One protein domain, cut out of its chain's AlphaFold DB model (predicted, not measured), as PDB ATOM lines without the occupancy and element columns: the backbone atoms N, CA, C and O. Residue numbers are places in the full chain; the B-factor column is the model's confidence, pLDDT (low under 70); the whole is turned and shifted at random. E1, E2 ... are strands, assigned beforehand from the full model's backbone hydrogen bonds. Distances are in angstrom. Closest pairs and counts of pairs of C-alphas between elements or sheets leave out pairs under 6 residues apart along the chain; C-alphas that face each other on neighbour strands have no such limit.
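This is residues 3 to 74 of the 76 residues of an uncharacterized protein of Sphingopyxis sp. GW247-27LB (UniProt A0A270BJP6). A twisted sheet of three strands, E2, E3 and E5, has a short ribbon of two strands, E1 and E4, partly over one of its faces, with few contacts between the two layers. Residues 6 to 11 stick out at one end, and the loop of residues 21 to 35 lies at the other. The printed part has 72 residues with no named helix and five strands, E1 to E5 in chain order; the class is all strand, though named strands hold just 31 residues. The larger sheet, order E2, E3, E5, is mixed, and the ribbon is antiparallel. The whole is only just compact, close to loose, with a radius of gyration of the C-alphas of 12.9 A, and elongated, spanning 37 by 23 by 20 A.

E1, residues 17 to 20, is antiparallel to E4, residues 55 to 59, at 171 degrees; N 57 and O 18 are 2.8 A apart. E2, residues 36 to 42, and E3, residues 45 to 51, form an antiparallel hairpin, with N 37 and O 49 at 2.8 A. E3, the inner strand, is parallel to E5, residues 66 to 73, at 25 degrees, with N 69 and O 46 at 2.8 A. E1 and E3 are only just apart, their closest C-alphas 8.3 A from each other. The closest C-alphas of E4 and E5, Asn 59 and Tyr 70, are 7.6 A apart.

E1 begins at C-alpha 17, (131.567, 100.576, 58.620). E2 measures 18.6 A, E3 20.1 A and E5 21.3 A, ending at C-alpha 73, (141.867, 103.613, 68.617).

The C-alphas farthest apart, Asp 7 and Arg 25, are 37.8 A apart. The printed part has no cut. The link from E1 to E2 is long, 15 residues. Of the printed residues, 31 alone has a pLDDT under 70.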
ATOM      1  N   VAL A   3     123.836 101.215  61.176       90.69
ATOM      2  CA  VAL A   3     123.182 102.391  61.768       90.69
ATOM      3  C   VAL A   3     121.783 102.506  61.181       90.69
ATOM      4  O   VAL A   3     121.614 102.432  59.969       90.69
ATOM      5  N   GLY A   4     120.789 102.699  62.040       89.12
ATOM      6  CA  GLY A   4     119.399 102.908  61.652       89.12
ATOM      7  C   GLY A   4     118.648 103.634  62.761       89.12
ATOM      8  O   GLY A   4     119.143 103.748  63.888       89.12
ATOM      9  N   ARG A   5     117.460 104.149  62.440       86.44
ATOM     10  CA  ARG A   5     116.606 104.793  63.441       86.44
ATOM     11  C   ARG A   5     116.008 103.746  64.377       86.44
ATOM     12  O   ARG A   5     115.632 102.662  63.946       86.44
ATOM     13  N   SER A   6     115.888 104.083  65.659       87.88
ATOM     14  CA  SER A   6     115.344 103.163  66.666       87.88
ATOM     15  C   SER A   6     113.846 102.889  66.502       87.88
ATOM     16  O   SER A   6     113.352 101.917  67.059       87.88
ATOM     17  N   ASP A   7     113.129 103.762  65.789       90.00
ATOM     18  CA  ASP A   7     111.700 103.645  65.482       90.00
ATOM     19  C   ASP A   7     111.419 102.941  64.142       90.00
ATOM     20  O   ASP A   7     110.258 102.778  63.773       90.00
ATOM     21  N   ALA A   8     112.460 102.540  63.406       88.62
ATOM     22  CA  ALA A   8     112.339 101.860  62.123       88.62
ATOM     23  C   ALA A   8     112.550 100.342  62.253       88.62
ATOM     24  O   ALA A   8     113.052  99.844  63.264       88.62
ATOM     25  N   ASP A   9     112.186  99.607  61.201       93.19
ATOM     26  CA  ASP A   9     112.499  98.183  61.094       93.19
ATOM     27  C   ASP A   9     114.024  97.970  61.134       93.19
ATOM     28  O   ASP A   9     114.783  98.722  60.516       93.19
ATOM     29  N   LYS A  10     114.492  96.948  61.853       86.81
ATOM     30  CA  LYS A  10     115.926  96.655  61.987       86.81
ATOM     31  C   LYS A  10     116.569  96.308  60.646       86.81
ATOM     32  O   LYS A  10     117.732  96.654  60.444       86.81
ATOM     33  N   ASP A  11     115.815  95.706  59.732       91.75
ATOM     34  CA  ASP A  11     116.288  95.347  58.395       91.75
ATOM     35  C   ASP A  11     116.471  96.585  57.503       91.75
ATOM     36  O   ASP A  11     117.126  96.519  56.465       91.75
ATOM     37  N   SER A  12     115.951  97.745  57.924       89.25
ATOM     38  CA  SER A  12     116.201  99.024  57.250       89.25
ATOM     39  C   SER A  12     117.540  99.671  57.629       89.25
ATOM     40  O   SER A  12     117.947 100.642  56.985       89.25
ATOM     41  N   ALA A  13     118.241  99.148  58.645       92.12
ATOM     42  CA  ALA A  13     119.539  99.673  59.053       92.12
ATOM     43  C   ALA A  13     120.555  99.589  57.903       92.12
ATOM     44  O   ALA A  13     120.553  98.661  57.098       92.12
ATOM     45  N   GLN A  14     121.464 100.556  57.847       93.62
ATOM     46  CA  GLN A  14     122.467 100.669  56.795       93.62
ATOM     47  C   GLN A  14     123.847 100.297  57.327       93.62
ATOM     48  O   GLN A  14     124.263 100.758  58.392       93.62
ATOM     49  N   GLU A  15     124.593  99.480  56.586       93.81
ATOM     50  CA  GLU A  15     125.971  99.151  56.939       93.81
ATOM     51  C   GLU A  15     126.869 100.355  56.658       93.81
ATOM     52  O   GLU A  15     127.040 100.740  55.505       93.81
ATOM     53  N   VAL A  16     127.472 100.949  57.683       95.12
ATOM     54  CA  VAL A  16     128.267 102.184  57.527       95.12
ATOM     55  C   VAL A  16     129.766 101.964  57.682       95.12
ATOM     56  O   VAL A  16     130.557 102.752  57.170       95.12
ATOM     57  N   PHE A  17     130.165 100.883  58.353       95.06
ATOM     58  CA  PHE A  17     131.567 100.576  58.620       95.06
ATOM     59  C   PHE A  17     131.846  99.079  58.502       95.06
ATOM     60  O   PHE A  17     131.180  98.274  59.161       95.06
ATOM     61  N   VAL A  18     132.850  98.728  57.695       94.94
ATOM     62  CA  VAL A  18     133.301  97.349  57.457       94.94
ATOM     63  C   VAL A  18     134.814  97.310  57.571       94.94
ATOM     64  O   VAL A  18     135.508  98.057  56.879       94.94
ATOM     65  N   ALA A  19     135.318  96.429  58.430       94.56
ATOM     66  CA  ALA A  19     136.742  96.213  58.627       94.56
ATOM     67  C   ALA A  19     137.023  94.757  59.010       94.56
ATOM     68  O   ALA A  19     136.161  94.086  59.579       94.56
ATOM     69  N   ASP A  20     138.240  94.297  58.733       94.44
ATOM     70  CA  ASP A  20     138.759  93.025  59.232       94.44
ATOM     71  C   ASP A  20     140.064  93.216  60.014       94.44
ATOM     72  O   ASP A  20     140.604  94.322  60.136       94.44
ATOM     73  N   SER A  21     140.570  92.116  60.572       94.19
ATOM     74  CA  SER A  21     141.778  92.121  61.395       94.19
ATOM     75  C   SER A  21     143.073  92.289  60.599       94.19
ATOM     76  O   SER A  21     144.150  92.160  61.175       94.19
ATOM     77  N   ASN A  22     143.003  92.542  59.288       95.00
ATOM     78  CA  ASN A  22     144.153  92.625  58.400       95.00
ATOM     79  C   ASN A  22     145.057  91.391  58.533       95.00
ATOM     80  O   ASN A  22     146.223  91.491  58.910       95.00
ATOM     81  N   HIS A  23     144.480  90.211  58.293       92.56
ATOM     82  CA  HIS A  23     145.169  88.922  58.430       92.56
ATOM     83  C   HIS A  23     145.749  88.676  59.838       92.56
ATOM     84  O   HIS A  23     146.820  88.096  59.981       92.56
ATOM     85  N   GLY A  24     145.047  89.129  60.883       91.62
ATOM     86  CA  GLY A  24     145.464  88.955  62.278       91.62
ATOM     87  C   GLY A  24     146.453  90.003  62.797       91.62
ATOM     88  O   GLY A  24     146.925  89.871  63.920       91.62
ATOM     89  N   ARG A  25     146.762  91.050  62.021       92.31
ATOM     90  CA  ARG A  25     147.619  92.159  62.481       92.31
ATOM     91  C   ARG A  25     146.935  93.071  63.493       92.31
ATOM     92  O   ARG A  25     147.615  93.684  64.307       92.31
ATOM     93  N   ALA A  26     145.621  93.216  63.401       93.88
ATOM     94  CA  ALA A  26     144.858  94.072  64.289       93.88
ATOM     95  C   ALA A  26     144.492  93.353  65.581       93.88
ATOM     96  O   ALA A  26     144.086  92.191  65.545       93.88
ATOM     97  N   THR A  27     144.554  94.074  66.701       92.50
ATOM     98  CA  THR A  27     144.031  93.596  67.983       92.50
ATOM     99  C   THR A  27     142.563  93.210  67.821       92.50
ATOM    100  O   THR A  27     141.768  93.978  67.272       92.50
ATOM    101  N   THR A  28     142.207  92.018  68.296       90.50
ATOM    102  CA  THR A  28     140.846  91.467  68.251       90.50
ATOM    103  C   THR A  28     140.402  91.062  69.654       90.50
ATOM    104  O   THR A  28     141.243  90.806  70.513       90.50
ATOM    105  N   PHE A  29     139.090  90.999  69.889       82.12
ATOM    106  CA  PHE A  29     138.526  90.307  71.054       82.12
ATOM    107  C   PHE A  29     138.123  88.876  70.675       82.12
ATOM    108  O   PHE A  29     137.964  88.569  69.493       82.12
ATOM    109  N   ASP A  30     137.852  88.035  71.677       75.56
ATOM    110  CA  ASP A  30     137.496  86.610  71.527       75.56
ATOM    111  C   ASP A  30     136.350  86.320  70.536       75.56
ATOM    112  O   ASP A  30     136.210  85.200  70.051       75.56
ATOM    113  N   ARG A  31     135.517  87.318  70.209       67.31
ATOM    114  CA  ARG A  31     134.385  87.190  69.271       67.31
ATOM    115  C   ARG A  31     134.732  87.450  67.799       67.31
ATOM    116  O   ARG A  31     133.836  87.387  66.961       67.31
ATOM    117  N   GLY A  32     136.003  87.694  67.479       75.38
ATOM    118  CA  GLY A  32     136.481  87.912  66.115       75.38
ATOM    119  C   GLY A  32     136.218  89.328  65.592       75.38
ATOM    120  O   GLY A  32     135.234  89.980  65.938       75.38
ATOM    121  N   GLY A  33     137.129  89.811  64.744       87.25
ATOM    122  CA  GLY A  33     137.125  91.172  64.204       87.25
ATOM    123  C   GLY A  33     137.990  92.156  65.008       87.25
ATOM    124  O   GLY A  33     138.289  91.911  66.179       87.25
ATOM    125  N   PRO A  34     138.443  93.253  64.375       93.50
ATOM    126  CA  PRO A  34     139.285  94.246  65.029       93.50
ATOM    127  C   PRO A  34     138.522  94.974  66.139       93.50
ATOM    128  O   PRO A  34     137.307  95.164  66.048       93.50
ATOM    129  N   VAL A  35     139.232  95.430  67.170       92.75
ATOM    130  CA  VAL A  35     138.635  96.271  68.213       92.75
ATOM    131  C   VAL A  35     138.145  97.589  67.599       92.75
ATOM    132  O   VAL A  35     138.876  98.287  66.890       92.75
ATOM    133  N   VAL A  36     136.892  97.935  67.896       92.38
ATOM    134  CA  VAL A  36     136.246  99.184  67.479       92.38
ATOM    135  C   VAL A  36     135.521  99.788  68.678       92.38
ATOM    136  O   VAL A  36     134.813  99.087  69.400       92.38
ATOM    137  N   ARG A  37     135.666 101.098  68.873       93.38
ATOM    138  CA  ARG A  37     134.896 101.891  69.834       93.38
ATOM    139  C   ARG A  37     133.893 102.759  69.085       93.38
ATOM    140  O   ARG A  37     134.236 103.415  68.106       93.38
ATOM    141  N   VAL A  38     132.659 102.765  69.573       94.62
ATOM    142  CA  VAL A  38     131.552 103.534  69.004       94.62
ATOM    143  C   VAL A  38     131.035 104.499  70.062       94.62
ATOM    144  O   VAL A  38     130.686 104.070  71.161       94.62
ATOM    145  N   THR A  39     130.970 105.784  69.721       96.31
ATOM    146  CA  THR A  39     130.518 106.848  70.624       96.31
ATOM    147  C   THR A  39     129.532 107.754  69.902       96.31
ATOM    148  O   THR A  39     129.857 108.310  68.856       96.31
ATOM    149  N   TRP A  40     128.341 107.951  70.463       95.81
ATOM    150  CA  TRP A  40     127.476 109.061  70.060       95.81
ATOM    151  C   TRP A  40     128.033 110.355  70.658       95.81
ATOM    152  O   TRP A  40     128.141 110.467  71.875       95.81
ATOM    153  N   LEU A  41     128.432 111.300  69.805       97.44
ATOM    154  CA  LEU A  41     128.910 112.621  70.227       97.44
ATOM    155  C   LEU A  41     127.736 113.559  70.522       97.44
ATOM    156  O   LEU A  41     127.786 114.347  71.460       97.44
ATOM    157  N   ASP A  42     126.674 113.443  69.727       96.44
ATOM    158  CA  ASP A  42     125.386 114.099  69.933       96.44
ATOM    159  C   ASP A  42     124.272 113.301  69.227       96.44
ATOM    160  O   ASP A  42     124.513 112.223  68.678       96.44
ATOM    161  N   ALA A  43     123.042 113.826  69.228       93.06
ATOM    162  CA  ALA A  43     121.868 113.161  68.657       93.06
ATOM    163  C   ALA A  43     121.958 112.872  67.143       93.06
ATOM    164  O   ALA A  43     121.153 112.103  66.620       93.06
ATOM    165  N   ARG A  44     122.883 113.513  66.421       95.31
ATOM    166  CA  ARG A  44     123.066 113.374  64.970       95.31
ATOM    167  C   ARG A  44     124.505 113.058  64.572       95.31
ATOM    168  O   ARG A  44     124.776 112.974  63.373       95.31
ATOM    169  N   HIS A  45     125.409 112.843  65.525       97.31
ATOM    170  CA  HIS A  45     126.815 112.571  65.253       97.31
ATOM    171  C   HIS A  45     127.332 111.326  65.961       97.31
ATOM    172  O   HIS A  45     127.382 111.242  67.187       97.31
ATOM    173  N   LEU A  46     127.802 110.385  65.149       96.69
ATOM    174  CA  LEU A  46     128.449 109.157  65.577       96.69
ATOM    175  C   LEU A  46     129.958 109.255  65.324       96.69
ATOM    176  O   LEU A  46     130.396 109.684  64.256       96.69
ATOM    177  N   HIS A  47     130.764 108.823  66.286       97.62
ATOM    178  CA  HIS A  47     132.196 108.620  66.117       97.62
ATOM    179  C   HIS A  47     132.535 107.134  66.203       97.62
ATOM    180  O   HIS A  47     132.147 106.453  67.156       97.62
ATOM    181  N   VAL A  48     133.274 106.640  65.213       96.50
ATOM    182  CA  VAL A  48     133.751 105.256  65.136       96.50
ATOM    183  C   VAL A  48     135.276 105.266  65.132       96.50
ATOM    184  O   VAL A  48     135.899 105.726  64.176       96.50
ATOM    185  N   ALA A  49     135.889 104.744  66.192       95.81
ATOM    186  CA  ALA A  49     137.337 104.619  66.309       95.81
ATOM    187  C   ALA A  49     137.753 103.149  66.193       95.81
ATOM    188  O   ALA A  49     137.379 102.333  67.033       95.81
ATOM    189  N   GLY A  50     138.514 102.808  65.153       94.56
ATOM    190  CA  GLY A  50     139.059 101.463  64.944       94.56
ATOM    191  C   GLY A  50     140.555 101.408  65.239       94.56
ATOM    192  O   GLY A  50     141.249 102.419  65.105       94.56
ATOM    193  N   VAL A  51     141.062 100.238  65.629       94.31
ATOM    194  CA  VAL A  51     142.514 100.030  65.764       94.31
ATOM    195  C   VAL A  51     143.236 100.291  64.447       94.31
ATOM    196  O   VAL A  51     142.725  99.985  63.369       94.31
ATOM    197  N   ASN A  52     144.419 100.893  64.529       93.12
ATOM    198  CA  ASN A  52     145.123 101.441  63.369       93.12
ATOM    199  C   ASN A  52     145.599 100.357  62.381       93.12
ATOM    200  O   ASN A  52     145.818 100.635  61.205       93.12
ATOM    201  N   GLU A  53     145.751  99.123  62.847       94.56
ATOM    202  CA  GLU A  53     146.203  97.973  62.070       94.56
ATOM    203  C   GLU A  53     145.070  97.310  61.276       94.56
ATOM    204  O   GLU A  53     145.352  96.520  60.367       94.56
ATOM    205  N   ALA A  54     143.808  97.619  61.604       94.81
ATOM    206  CA  ALA A  54     142.640  97.076  60.923       94.81
ATOM    207  C   ALA A  54     142.607  97.513  59.456       94.81
ATOM    208  O   ALA A  54     142.911  98.658  59.113       94.81
ATOM    209  N   ARG A  55     142.178  96.607  58.576       95.12
ATOM    210  CA  ARG A  55     141.930  96.945  57.173       95.12
ATOM    211  C   ARG A  55     140.472  97.354  57.035       95.12
ATOM    212  O   ARG A  55     139.575  96.569  57.328       95.12
ATOM    213  N   ILE A  56     140.251  98.584  56.588       94.50
ATOM    214  CA  ILE A  56     138.920  99.169  56.408       94.50
ATOM    215  C   ILE A  56     138.498  99.003  54.947       94.50
ATOM    216  O   ILE A  56     139.248  99.357  54.040       94.50
ATOM    217  N   PHE A  57     137.285  98.504  54.729       95.81
ATOM    218  CA  PHE A  57     136.669  98.359  53.404       95.81
ATOM    219  C   PHE A  57     135.558  99.375  53.158       95.81
ATOM    220  O   PHE A  57     135.260  99.698  52.011       95.81
ATOM    221  N   LYS A  58     134.926  99.868  54.230       95.25
ATOM    222  CA  LYS A  58     133.833 100.839  54.147       95.25
ATOM    223  C   LYS A  58     133.871 101.806  55.322       95.25
ATOM    224  O   LYS A  58     134.000 101.377  56.467       95.25
ATOM    225  N   ASN A  59     133.705 103.092  55.020       95.44
ATOM    226  CA  ASN A  59     133.545 104.188  55.972       95.44
ATOM    227  C   ASN A  59     132.588 105.252  55.406       95.44
ATOM    228  O   ASN A  59     132.973 106.255  54.809       95.44
ATOM    229  N   GLN A  60     131.293 105.035  55.586       96.12
ATOM    230  CA  GLN A  60     130.276 105.948  55.088       96.12
ATOM    231  C   GLN A  60     130.154 107.180  55.993       96.12
ATOM    232  O   GLN A  60     129.917 107.051  57.189       96.12
ATOM    233  N   ALA A  61     130.298 108.383  55.434       95.75
ATOM    234  CA  ALA A  61     130.293 109.626  56.215       95.75
ATOM    235  C   ALA A  61     128.897 110.062  56.701       95.75
ATOM    236  O   ALA A  61     128.800 110.887  57.610       95.75
ATOM    237  N   ARG A  62     127.812 109.562  56.089       95.06
ATOM    238  CA  ARG A  62     126.423 109.902  56.449       95.06
ATOM    239  C   ARG A  62     125.451 108.751  56.212       95.06
ATOM    240  O   ARG A  62     125.537 108.094  55.178       95.06
ATOM    241  N   SER A  63     124.491 108.577  57.118       94.38
ATOM    242  CA  SER A  63     123.372 107.633  56.985       94.38
ATOM    243  C   SER A  63     122.145 108.169  57.715       94.38
ATOM    244  O   SER A  63     122.285 108.606  58.850       94.38
ATOM    245  N   ASP A  64     120.964 108.172  57.092       89.44
ATOM    246  CA  ASP A  64     119.684 108.575  57.711       89.44
ATOM    247  C   ASP A  64     119.722 109.890  58.518       89.44
ATOM    248  O   ASP A  64     119.143 110.014  59.597       89.44
ATOM    249  N   GLY A  65     120.429 110.901  58.006       90.81
ATOM    250  CA  GLY A  65     120.560 112.202  58.677       90.81
ATOM    251  C   GLY A  65     121.518 112.222  59.877       90.81
ATOM    252  O   GLY A  65     121.586 113.241  60.568       90.81
ATOM    253  N   ILE A  66     122.266 111.138  60.098       94.44
ATOM    254  CA  ILE A  66     123.388 111.028  61.033       94.44
ATOM    255  C   ILE A  66     124.692 111.278  60.272       94.44
ATOM    256  O   ILE A  66     124.932 110.641  59.242       94.44
ATOM    257  N   SER A  67     125.555 112.169  60.772       97.38
ATOM    258  CA  SER A  67     126.944 112.253  60.296       97.38
ATOM    259  C   SER A  67     127.840 111.326  61.107       97.38
ATOM    260  O   SER A  67     127.680 111.175  62.318       97.38
ATOM    261  N   ILE A  68     128.793 110.700  60.428       97.81
ATOM    262  CA  ILE A  68     129.661 109.679  60.996       97.81
ATOM    263  C   ILE A  68     131.101 110.114  60.768       97.81
ATOM    264  O   ILE A  68     131.528 110.355  59.638       97.81
ATOM    265  N   SER A  69     131.840 110.230  61.863       97.81
ATOM    266  CA  SER A  69     133.262 110.552  61.868       97.81
ATOM    267  C   SER A  69     134.072 109.321  62.249       97.81
ATOM    268  O   SER A  69     133.609 108.471  63.012       97.81
ATOM    269  N   TYR A  70     135.288 109.229  61.717       96.00
ATOM    270  CA  TYR A  70     136.161 108.075  61.904       96.00
ATOM    271  C   TYR A  70     137.469 108.495  62.563       96.00
ATOM    272  O   TYR A  70     138.005 109.562  62.265       96.00
ATOM    273  N   GLY A  71     137.972 107.654  63.461       95.25
ATOM    274  CA  GLY A  71     139.191 107.901  64.218       95.25
ATOM    275  C   GLY A  71     140.021 106.640  64.422       95.25
ATOM    276  O   GLY A  71     139.639 105.538  64.022       95.25
ATOM    277  N   LYS A  72     141.172 106.825  65.065       93.69
ATOM    278  CA  LYS A  72     142.052 105.734  65.478       93.69
ATOM    279  C   LYS A  72     141.807 105.404  66.940       93.69
ATOM    280  O   LYS A  72     141.595 106.303  67.751       93.69
ATOM    281  N   LEU A  73     141.874 104.123  67.260       92.88
ATOM    282  CA  LEU A  73     141.867 103.613  68.617       92.88
ATOM    283  C   LEU A  73     143.250 103.050  68.937       92.88
ATOM    284  O   LEU A  73     143.742 102.180  68.220       92.88
ATOM    285  N   THR A  74     143.846 103.531  70.021       86.56
ATOM    286  CA  THR A  74     144.975 102.862  70.672       86.56
ATOM    287  C   THR A  74     144.401 101.932  71.733       86.56
ATOM    288  O   THR A  74     143.487 102.326  72.461       86.56
TER     289      THR A  74